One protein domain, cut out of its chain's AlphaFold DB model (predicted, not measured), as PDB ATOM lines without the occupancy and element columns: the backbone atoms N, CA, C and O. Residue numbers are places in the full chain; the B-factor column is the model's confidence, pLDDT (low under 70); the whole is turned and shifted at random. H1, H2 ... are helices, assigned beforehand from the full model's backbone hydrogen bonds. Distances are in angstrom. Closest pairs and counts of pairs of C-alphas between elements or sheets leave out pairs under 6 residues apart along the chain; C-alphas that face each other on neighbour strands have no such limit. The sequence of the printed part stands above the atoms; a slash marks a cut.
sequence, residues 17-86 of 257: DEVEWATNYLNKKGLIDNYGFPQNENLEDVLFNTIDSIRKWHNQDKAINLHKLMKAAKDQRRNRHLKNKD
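AT A GLANCE: This is residues 17 to 86 of the 257 residues of an uncharacterized protein of Agitococcus lubricus (UniProt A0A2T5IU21). One long helix, H3, and the shorter H2 make a loose V that meets at the tight link between them, and the short H1 sits in the opening of the V, set slantwise to both. The last part of H3, residues 78 to 85, sticks out as a free arm, and a long loop joins H1 to H2. The printed part has 70 residues with three named helices, in the order H1, H2, H3, and no named strand; its class is all helix. It is only just loose, close to compact, with a radius of gyration of the C-alphas of 13.7 A, and flat, spanning 41 by 33 by 16 A.

IN THESE COORDINATES: H3, residues 60 to 85, is 38.1 A long, from C-alpha 60 at (212.311, 186.176, 129.571) to C-alpha 85 at (177.436, 171.778, 124.538). H2, residues 43 to 55, measures 18.4 A. H1, residues 17 to 28, measures 16.5 A and begins with C-alpha 17 at (190.216, 178.665, 114.904).

HOW THE PARTS SIT: H3 and H2 are close but not clearly touching; their closest C-alphas, of Ala 63 and Ile 54, are 6.2 A apart. They run opposite ways at a steep tilt of 40 degrees. H3 and H1 are also close but not clearly touching, with the closest C-alphas, of Met 70 and Tyr 25, 7.7 A apart; they run opposite ways at a steep tilt of 51 degrees. H1 touches H2 with residues 19 to 23 alone, and H2 touches H1 with residues 43 to 47 alone; their closest C-alphas, of Thr 23 and Leu 47, are 5.6 A apart. These two run the same way at a steep tilt of 55 degrees. Each O i to N i+4 pair is within hydrogen-bond range in H1 and H2, and 21 of 22 are in H3.

THE WHOLE: The C-alphas of His 58 and Asp 86, the two farthest apart, are 44.6 A from each other. The printed part has no cut. The link from H1 to H2, residues 29 to 42, is long, and that from H2 to H3 is tight. The mean pLDDT of the printed part is 82.4; residues 33 to 41 and 83 to 86 are under 70.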
ATOM      1  N   ASP A  17     190.916 178.106 113.730       88.81
ATOM      2  CA  ASP A  17     190.216 178.665 114.904       88.81
ATOM      3  C   ASP A  17     191.161 178.968 116.081       88.81
ATOM      4  O   ASP A  17     190.863 179.779 116.978       88.81
ATOM      5  N   GLU A  18     192.267 178.228 116.159       89.88
ATOM      6  CA  GLU A  18     193.283 178.404 117.185       89.88
ATOM      7  C   GLU A  18     194.238 179.541 116.824       89.88
ATOM      8  O   GLU A  18     194.525 180.378 117.687       89.88
ATOM      9  N   VAL A  19     194.648 179.611 115.556       90.31
ATOM     10  CA  VAL A  19     195.463 180.694 114.997       90.31
ATOM     11  C   VAL A  19     194.731 182.026 115.122       90.31
ATOM     12  O   VAL A  19     195.263 182.964 115.718       90.31
ATOM     13  N   GLU A  20     193.480 182.100 114.666       90.31
ATOM     14  CA  GLU A  20     192.668 183.317 114.723       90.31
ATOM     15  C   GLU A  20     192.521 183.822 116.167       90.31
ATOM     16  O   GLU A  20     192.711 185.005 116.471       90.31
ATOM     17  N   TRP A  21     192.227 182.919 117.105       93.25
ATOM     18  CA  TRP A  21     192.102 183.279 118.514       93.25
ATOM     19  C   TRP A  21     193.414 183.755 119.126       93.25
ATOM     20  O   TRP A  21     193.408 184.731 119.881       93.25
ATOM     21  N   ALA A  22     194.516 183.066 118.836       92.62
ATOM     22  CA  ALA A  22     195.823 183.403 119.372       92.62
ATOM     23  C   ALA A  22     196.265 184.786 118.880       92.62
ATOM     24  O   ALA A  22     196.656 185.627 119.696       92.62
ATOM     25  N   THR A  23     196.096 185.062 117.586       90.69
ATOM     26  CA  THR A  23     196.377 186.369 116.985       90.69
ATOM     27  C   THR A  23     195.509 187.461 117.603       90.69
ATOM     28  O   THR A  23     196.025 188.470 118.086       90.69
ATOM     29  N   ASN A  24     194.198 187.235 117.725       90.44
ATOM     30  CA  ASN A  24     193.288 188.184 118.370       90.44
ATOM     31  C   ASN A  24     193.630 188.439 119.847       90.44
ATOM     32  O   ASN A  24     193.499 189.565 120.339       90.44
ATOM     33  N   TYR A  25     194.065 187.413 120.582       93.25
ATOM     34  CA  TYR A  25     194.503 187.556 121.970       93.25
ATOM     35  C   TYR A  25     195.747 188.445 122.071       93.25
ATOM     36  O   TYR A  25     195.780 189.350 122.906       93.25
ATOM     37  N   LEU A  26     196.751 188.211 121.221       91.12
ATOM     38  CA  LEU A  26     197.999 188.978 121.205       91.12
ATOM     39  C   LEU A  26     197.773 190.426 120.747       91.12
ATOM     40  O   LEU A  26     198.313 191.343 121.369       91.12
ATOM     41  N   ASN A  27     196.894 190.650 119.766       89.50
ATOM     42  CA  ASN A  27     196.478 191.993 119.350       89.50
ATOM     43  C   ASN A  27     195.817 192.766 120.500       89.50
ATOM     44  O   ASN A  27     196.226 193.875 120.831       89.50
ATOM     45  N   LYS A  28     194.891 192.141 121.239       88.75
ATOM     46  CA  LYS A  28     194.289 192.756 122.440       88.75
ATOM     47  C   LYS A  28     195.295 193.073 123.547       88.75
ATOM     48  O   LYS A  28     195.000 193.884 124.422       88.75
ATOM     49  N   LYS A  29     196.456 192.416 123.557       89.25
ATOM     50  CA  LYS A  29     197.560 192.713 124.480       89.25
ATOM     51  C   LYS A  29     198.506 193.798 123.960       89.25
ATOM     52  O   LYS A  29     199.467 194.105 124.659       89.25
ATOM     53  N   GLY A  30     198.228 194.374 122.789       87.06
ATOM     54  CA  GLY A  30     199.069 195.381 122.145       87.06
ATOM     55  C   GLY A  30     200.418 194.819 121.704       87.06
ATOM     56  O   GLY A  30     201.407 195.536 121.710       87.06
ATOM     57  N   LEU A  31     200.483 193.514 121.418       86.06
ATOM     58  CA  LEU A  31     201.711 192.838 120.978       86.06
ATOM     59  C   LEU A  31     201.784 192.686 119.460       86.06
ATOM     60  O   LEU A  31     202.726 192.098 118.941       86.06
ATOM     61  N   ILE A  32     200.761 193.189 118.783       82.06
ATOM     62  CA  ILE A  32     200.621 193.218 117.346       82.06
ATOM     63  C   ILE A  32     200.281 194.665 117.000       82.06
ATOM     64  O   ILE A  32     199.268 195.188 117.469       82.06
ATOM     65  N   ASP A  33     201.133 195.311 116.211       66.94
ATOM     66  CA  ASP A  33     200.913 196.689 115.793       66.94
ATOM     67  C   ASP A  33     199.878 196.733 114.664       66.94
ATOM     68  O   ASP A  33     200.148 196.358 113.524       66.94
ATOM     69  N   ASN A  34     198.685 197.260 114.957       54.59
ATOM     70  CA  ASN A  34     197.610 197.455 113.969       54.59
ATOM     71  C   ASN A  34     197.974 198.438 112.831       54.59
ATOM     72  O   ASN A  34     197.187 198.606 111.904       54.59
ATOM     73  N   TYR A  35     199.139 199.093 112.885       48.62
ATOM     74  CA  TYR A  35     199.620 200.027 111.859       48.62
ATOM     75  C   TYR A  35     200.436 199.366 110.737       48.62
ATOM     76  O   TYR A  35     200.800 200.050 109.784       48.62
ATOM     77  N   GLY A  36     200.742 198.070 110.846       46.84
ATOM     78  CA  GLY A  36     201.773 197.443 110.021       46.84
ATOM     79  C   GLY A  36     201.344 196.245 109.192       46.84
ATOM     80  O   GLY A  36     202.211 195.687 108.537       46.84
ATOM     81  N   PHE A  37     200.074 195.833 109.198       55.19
ATOM     82  CA  PHE A  37     199.675 194.691 108.378       55.19
ATOM     83  C   PHE A  37     199.595 195.084 106.907       55.19
ATOM     84  O   PHE A  37     198.712 195.869 106.538       55.19
ATOM     85  N   PRO A  38     200.452 194.526 106.035       53.31
ATOM     86  CA  PRO A  38     200.143 194.519 104.619       53.31
ATOM     87  C   PRO A  38     198.791 193.821 104.477       53.31
ATOM     88  O   PRO A  38     198.561 192.779 105.088       53.31
ATOM     89  N   GLN A  39     197.894 194.368 103.659       55.62
ATOM     90  CA  GLN A  39     196.533 193.848 103.447       55.62
ATOM     91  C   GLN A  39     196.473 192.380 102.945       55.62
ATOM     92  O   GLN A  39     195.384 191.857 102.749       55.62
ATOM     93  N   ASN A  40     197.623 191.714 102.767       57.62
ATOM     94  CA  ASN A  40     197.791 190.380 102.197       57.62
ATOM     95  C   ASN A  40     198.610 189.402 103.074       57.62
ATOM     96  O   ASN A  40     198.997 188.349 102.570       57.62
ATOM     97  N   GLU A  41     198.926 189.708 104.339       67.88
ATOM     98  CA  GLU A  41     199.628 188.737 105.201       67.88
ATOM     99  C   GLU A  41     198.678 187.674 105.777       67.88
ATOM    100  O   GLU A  41     197.608 187.985 106.304       67.88
ATOM    101  N   ASN A  42     199.089 186.405 105.694       82.81
ATOM    102  CA  ASN A  42     198.373 185.281 106.289       82.81
ATOM    103  C   ASN A  42     198.436 185.366 107.827       82.81
ATOM    104  O   ASN A  42     199.501 185.575 108.410       82.81
ATOM    105  N   LEU A  43     197.298 185.155 108.496       82.00
ATOM    106  CA  LEU A  43     197.163 185.117 109.960       82.00
ATOM    107  C   LEU A  43     198.161 184.163 110.638       82.00
ATOM    108  O   LEU A  43     198.604 184.441 111.755       82.00
ATOM    109  N   GLU A  44     198.511 183.058 109.977       85.19
ATOM    110  CA  GLU A  44     199.509 182.104 110.470       85.19
ATOM    111  C   GLU A  44     200.913 182.726 110.531       85.19
ATOM    112  O   GLU A  44     201.578 182.636 111.567       85.19
ATOM    113  N   ASP A  45     201.331 183.425 109.472       85.56
ATOM    114  CA  ASP A  45     202.642 184.081 109.389       85.56
ATOM    115  C   ASP A  45     202.758 185.196 110.429       85.56
ATOM    116  O   ASP A  45     203.759 185.310 111.143       85.56
ATOM    117  N   VAL A  46     201.687 185.976 110.587       85.56
ATOM    118  CA  VAL A  46     201.567 187.009 111.621       85.56
ATOM    119  C   VAL A  46     201.769 186.416 113.014       85.56
ATOM    120  O   VAL A  46     202.559 186.930 113.817       85.56
ATOM    121  N   LEU A  47     201.064 185.325 113.315       88.56
ATOM    122  CA  LEU A  47     201.159 184.654 114.606       88.56
ATOM    123  C   LEU A  47     202.565 184.096 114.837       88.56
ATOM    124  O   LEU A  47     203.127 184.258 115.925       88.56
ATOM    125  N   PHE A  48     203.137 183.453 113.820       88.00
ATOM    126  CA  PHE A  48     204.472 182.876 113.871       88.00
ATOM    127  C   PHE A  48     205.534 183.947 114.149       88.00
ATOM    128  O   PHE A  48     206.291 183.818 115.115       88.00
ATOM    129  N   ASN A  49     205.529 185.044 113.387       86.94
ATOM    130  CA  ASN A  49     206.472 186.156 113.530       86.94
ATOM    131  C   ASN A  49     206.345 186.854 114.891       86.94
ATOM    132  O   ASN A  49     207.349 187.186 115.533       86.94
ATOM    133  N   THR A  50     205.113 187.029 115.374       88.31
ATOM    134  CA  THR A  50     204.849 187.619 116.693       88.31
ATOM    135  C   THR A  50     205.398 186.726 117.807       88.31
ATOM    136  O   THR A  50     206.084 187.199 118.715       88.31
ATOM    137  N   ILE A  51     205.154 185.413 117.737       88.81
ATOM    138  CA  ILE A  51     205.652 184.453 118.730       88.81
ATOM    139  C   ILE A  51     207.177 184.353 118.696       88.81
ATOM    140  O   ILE A  51     207.802 184.305 119.758       88.81
ATOM    141  N   ASP A  52     207.790 184.346 117.513       87.12
ATOM    142  CA  ASP A  52     209.246 184.332 117.380       87.12
ATOM    143  C   ASP A  52     209.882 185.603 117.971       87.12
ATOM    144  O   ASP A  52     210.854 185.530 118.729       87.12
ATOM    145  N   SER A  53     209.258 186.761 117.746       87.00
ATOM    146  CA  SER A  53     209.664 188.029 118.362       87.00
ATOM    147  C   SER A  53     209.562 187.986 119.891       87.00
ATOM    148  O   SER A  53     210.489 188.407 120.584       87.00
ATOM    149  N   ILE A  54     208.482 187.411 120.436       87.69
ATOM    150  CA  ILE A  54     208.299 187.221 121.887       87.69
ATOM    151  C   ILE A  54     209.383 186.311 122.473       87.69
ATOM    152  O   ILE A  54     209.898 186.588 123.558       87.69
ATOM    153  N   ARG A  55     209.772 185.238 121.773       84.69
ATOM    154  CA  ARG A  55     210.849 184.333 122.223       84.69
ATOM    155  C   ARG A  55     212.190 185.057 122.355       84.69
ATOM    156  O   ARG A  55     212.981 184.715 123.233       84.69
ATOM    157  N   LYS A  56     212.421 186.065 121.510       85.62
ATOM    158  CA  LYS A  56     213.646 186.877 121.462       85.62
ATOM    159  C   LYS A  56     213.648 188.058 122.438       85.62
ATOM    160  O   LYS A  56     214.634 188.790 122.495       85.62
ATOM    161  N   TRP A  57     212.587 188.261 123.226       85.38
ATOM    162  CA  TRP A  57     212.560 189.327 124.228       85.38
ATOM    163  C   TRP A  57     213.716 189.197 125.227       85.38
ATOM    164  O   TRP A  57     213.979 188.124 125.772       85.38
ATOM    165  N   HIS A  58     214.372 190.321 125.526       79.81
ATOM    166  CA  HIS A  58     215.421 190.380 126.551       79.81
ATOM    167  C   HIS A  58     214.907 190.015 127.948       79.81
ATOM    168  O   HIS A  58     215.632 189.419 128.738       79.81
ATOM    169  N   ASN A  59     213.643 190.323 128.248       86.50
ATOM    170  CA  ASN A  59     213.011 189.946 129.505       86.50
ATOM    171  C   ASN A  59     212.235 188.629 129.342       86.50
ATOM    172  O   ASN A  59     211.064 188.623 128.946       86.50
ATOM    173  N   GLN A  60     212.895 187.516 129.665       84.12
ATOM    174  CA  GLN A  60     212.311 186.176 129.571       84.12
ATOM    175  C   GLN A  60     211.164 185.954 130.572       84.12
ATOM    176  O   GLN A  60     210.203 185.257 130.245       84.12
ATOM    177  N   ASP A  61     211.177 186.607 131.738       87.25
ATOM    178  CA  ASP A  61     210.080 186.509 132.714       87.25
ATOM    179  C   ASP A  61     208.774 187.076 132.156       87.25
ATOM    180  O   ASP A  61     207.695 186.513 132.366       87.25
ATOM    181  N   LYS A  62     208.865 188.157 131.372       87.62
ATOM    182  CA  LYS A  62     207.711 188.736 130.677       87.62
ATOM    183  C   LYS A  62     207.115 187.751 129.666       87.62
ATOM    184  O   LYS A  62     205.893 187.605 129.611       87.62
ATOM    185  N   ALA A  63     207.959 187.042 128.912       87.00
ATOM    186  CA  ALA A  63     207.520 186.019 127.962       87.00
ATOM    187  C   ALA A  63     206.884 184.812 128.677       87.00
ATOM    188  O   ALA A  63     205.807 184.357 128.286       87.00
ATOM    189  N   ILE A  64     207.486 184.338 129.775       89.50
ATOM    190  CA  ILE A  64     206.946 183.250 130.608       89.50
ATOM    191  C   ILE A  64     205.588 183.634 131.207       89.50
ATOM    192  O   ILE A  64     204.662 182.819 131.222       89.50
ATOM    193  N   ASN A  65     205.438 184.867 131.696       91.50
ATOM    194  CA  ASN A  65     204.170 185.337 132.245       91.50
ATOM    195  C   ASN A  65     203.084 185.413 131.162       91.50
ATOM    196  O   ASN A  65     201.978 184.908 131.359       91.50
ATOM    197  N   LEU A  66     203.412 185.961 129.988       91.88
ATOM    198  CA  LEU A  66     202.498 185.981 128.845       91.88
ATOM    199  C   LEU A  66     202.058 184.566 128.458       91.88
ATOM    200  O   LEU A  66     200.864 184.326 128.301       91.88
ATOM    201  N   HIS A  67     202.999 183.623 128.375       90.69
ATOM    202  CA  HIS A  67     202.701 182.214 128.138       90.69
ATOM    203  C   HIS A  67     201.675 181.663 129.138       90.69
ATOM    204  O   HIS A  67     200.667 181.082 128.731       90.69
ATOM    205  N   LYS A  68     201.903 181.866 130.444       91.75
ATOM    206  CA  LYS A  68     200.996 181.391 131.503       91.75
ATOM    207  C   LYS A  68     199.595 181.985 131.349       91.75
ATOM    208  O   LYS A  68     198.609 181.252 131.409       91.75
ATOM    209  N   LEU A  69     199.507 183.294 131.116       93.25
ATOM    210  CA  LEU A  69     198.238 184.005 130.949       93.25
ATOM    211  C   LEU A  69     197.479 183.556 129.698       93.25
ATOM    212  O   LEU A  69     196.264 183.361 129.746       93.25
ATOM    213  N   MET A  70     198.189 183.379 128.586       93.81
ATOM    214  CA  MET A  70     197.601 182.961 127.318       93.81
ATOM    215  C   MET A  70     197.085 181.523 127.405       93.81
ATOM    216  O   MET A  70     195.954 181.246 127.007       93.81
ATOM    217  N   LYS A  71     197.856 180.621 128.023       92.00
ATOM    218  CA  LYS A  71     197.438 179.234 128.250       92.00
ATOM    219  C   LYS A  71     196.211 179.143 129.165       92.00
ATOM    220  O   LYS A  71     195.247 178.465 128.822       92.00
ATOM    221  N   ALA A  72     196.183 179.907 130.261       91.88
ATOM    222  CA  ALA A  72     195.014 179.982 131.138       91.88
ATOM    223  C   ALA A  72     193.767 180.513 130.405       91.88
ATOM    224  O   ALA A  72     192.662 180.006 130.600       91.88
ATOM    225  N   ALA A  73     193.932 181.507 129.527       94.06
ATOM    226  CA  ALA A  73     192.841 182.018 128.703       94.06
ATOM    227  C   ALA A  73     192.331 180.971 127.694       94.06
ATOM    228  O   ALA A  73     191.115 180.866 127.504       94.06
ATOM    229  N   LYS A  74     193.221 180.162 127.095       90.75
ATOM    230  CA  LYS A  74     192.833 179.027 126.234       90.75
ATOM    231  C   LYS A  74     192.007 178.012 127.009       90.75
ATOM    232  O   LYS A  74     190.930 177.631 126.554       90.75
ATOM    233  N   ASP A  75     192.466 177.617 128.193       89.06
ATOM    234  CA  ASP A  75     191.754 176.648 129.028       89.06
ATOM    235  C   ASP A  75     190.367 177.169 129.429       89.06
ATOM    236  O   ASP A  75     189.375 176.444 129.339       89.06
ATOM    237  N   GLN A  76     190.253 178.455 129.777       88.38
ATOM    238  CA  GLN A  76     188.960 179.090 130.033       88.38
ATOM    239  C   GLN A  76     188.048 179.082 128.800       88.38
ATOM    240  O   GLN A  76     186.867 178.755 128.930       88.38
ATOM    241  N   ARG A  77     188.570 179.413 127.609       87.00
ATOM    242  CA  ARG A  77     187.812 179.345 126.346       87.00
ATOM    243  C   ARG A  77     187.316 177.921 126.096       87.00
ATOM    244  O   ARG A  77     186.121 177.732 125.879       87.00
ATOM    245  N   ARG A  78     188.198 176.923 126.192       85.69
ATOM    246  CA  ARG A  78     187.851 175.506 126.004       85.69
ATOM    247  C   ARG A  78     186.758 175.071 126.976       85.69
ATOM    248  O   ARG A  78     185.765 174.491 126.554       85.69
ATOM    249  N   ASN A  79     186.897 175.414 128.255       82.75
ATOM    250  CA  ASN A  79     185.914 175.070 129.279       82.75
ATOM    251  C   ASN A  79     184.552 175.734 129.029       82.75
ATOM    252  O   ASN A  79     183.524 175.117 129.291       82.75
ATOM    253  N   ARG A  80     184.517 176.962 128.493       80.00
ATOM    254  CA  ARG A  80     183.259 177.607 128.076       80.00
ATOM    255  C   ARG A  80     182.619 176.881 126.892       80.00
ATOM    256  O   ARG A  80     181.426 176.613 126.940       80.00
ATOM    257  N   HIS A  81     183.397 176.527 125.868       77.88
ATOM    258  CA  HIS A  81     182.872 175.793 124.711       77.88
ATOM    259  C   HIS A  81     182.362 174.396 125.077       77.88
ATOM    260  O   HIS A  81     181.321 173.996 124.569       77.88
ATOM    261  N   LEU A  82     183.056 173.676 125.966       77.00
ATOM    262  CA  LEU A  82     182.613 172.365 126.448       77.00
ATOM    263  C   LEU A  82     181.294 172.474 127.222       77.00
ATOM    264  O   LEU A  82     180.343 171.783 126.886       77.00
ATOM    265  N   LYS A  83     181.190 173.403 128.181       67.38
ATOM    266  CA  LYS A  83     179.966 173.582 128.984       67.38
ATOM    267  C   LYS A  83     178.756 174.030 128.161       67.38
ATOM    268  O   LYS A  83     177.640 173.604 128.430       67.38
ATOM    269  N   ASN A  84     178.978 174.826 127.115       64.62
ATOM    270  CA  ASN A  84     177.905 175.255 126.218       64.62
ATOM    271  C   ASN A  84     177.300 174.102 125.390       64.62
ATOM    272  O   ASN A  84     176.196 174.272 124.878       64.62
ATOM    273  N   LYS A  85     177.984 172.953 125.241       63.38
ATOM    274  CA  LYS A  85     177.436 171.778 124.538       63.38
ATOM    275  C   LYS A  85     176.388 171.023 125.364       63.38
ATOM    276  O   LYS A  85     175.487 170.436 124.778       63.38
ATOM    277  N   ASP A  86     176.443 171.117 126.691       65.00
ATOM    278  CA  ASP A  86     175.592 170.340 127.608       65.00
ATOM    279  C   ASP A  86     174.338 171.109 128.075       65.00
ATOM    280  O   ASP A  86     173.839 170.887 129.177       65.00
TER     281      ASP A  86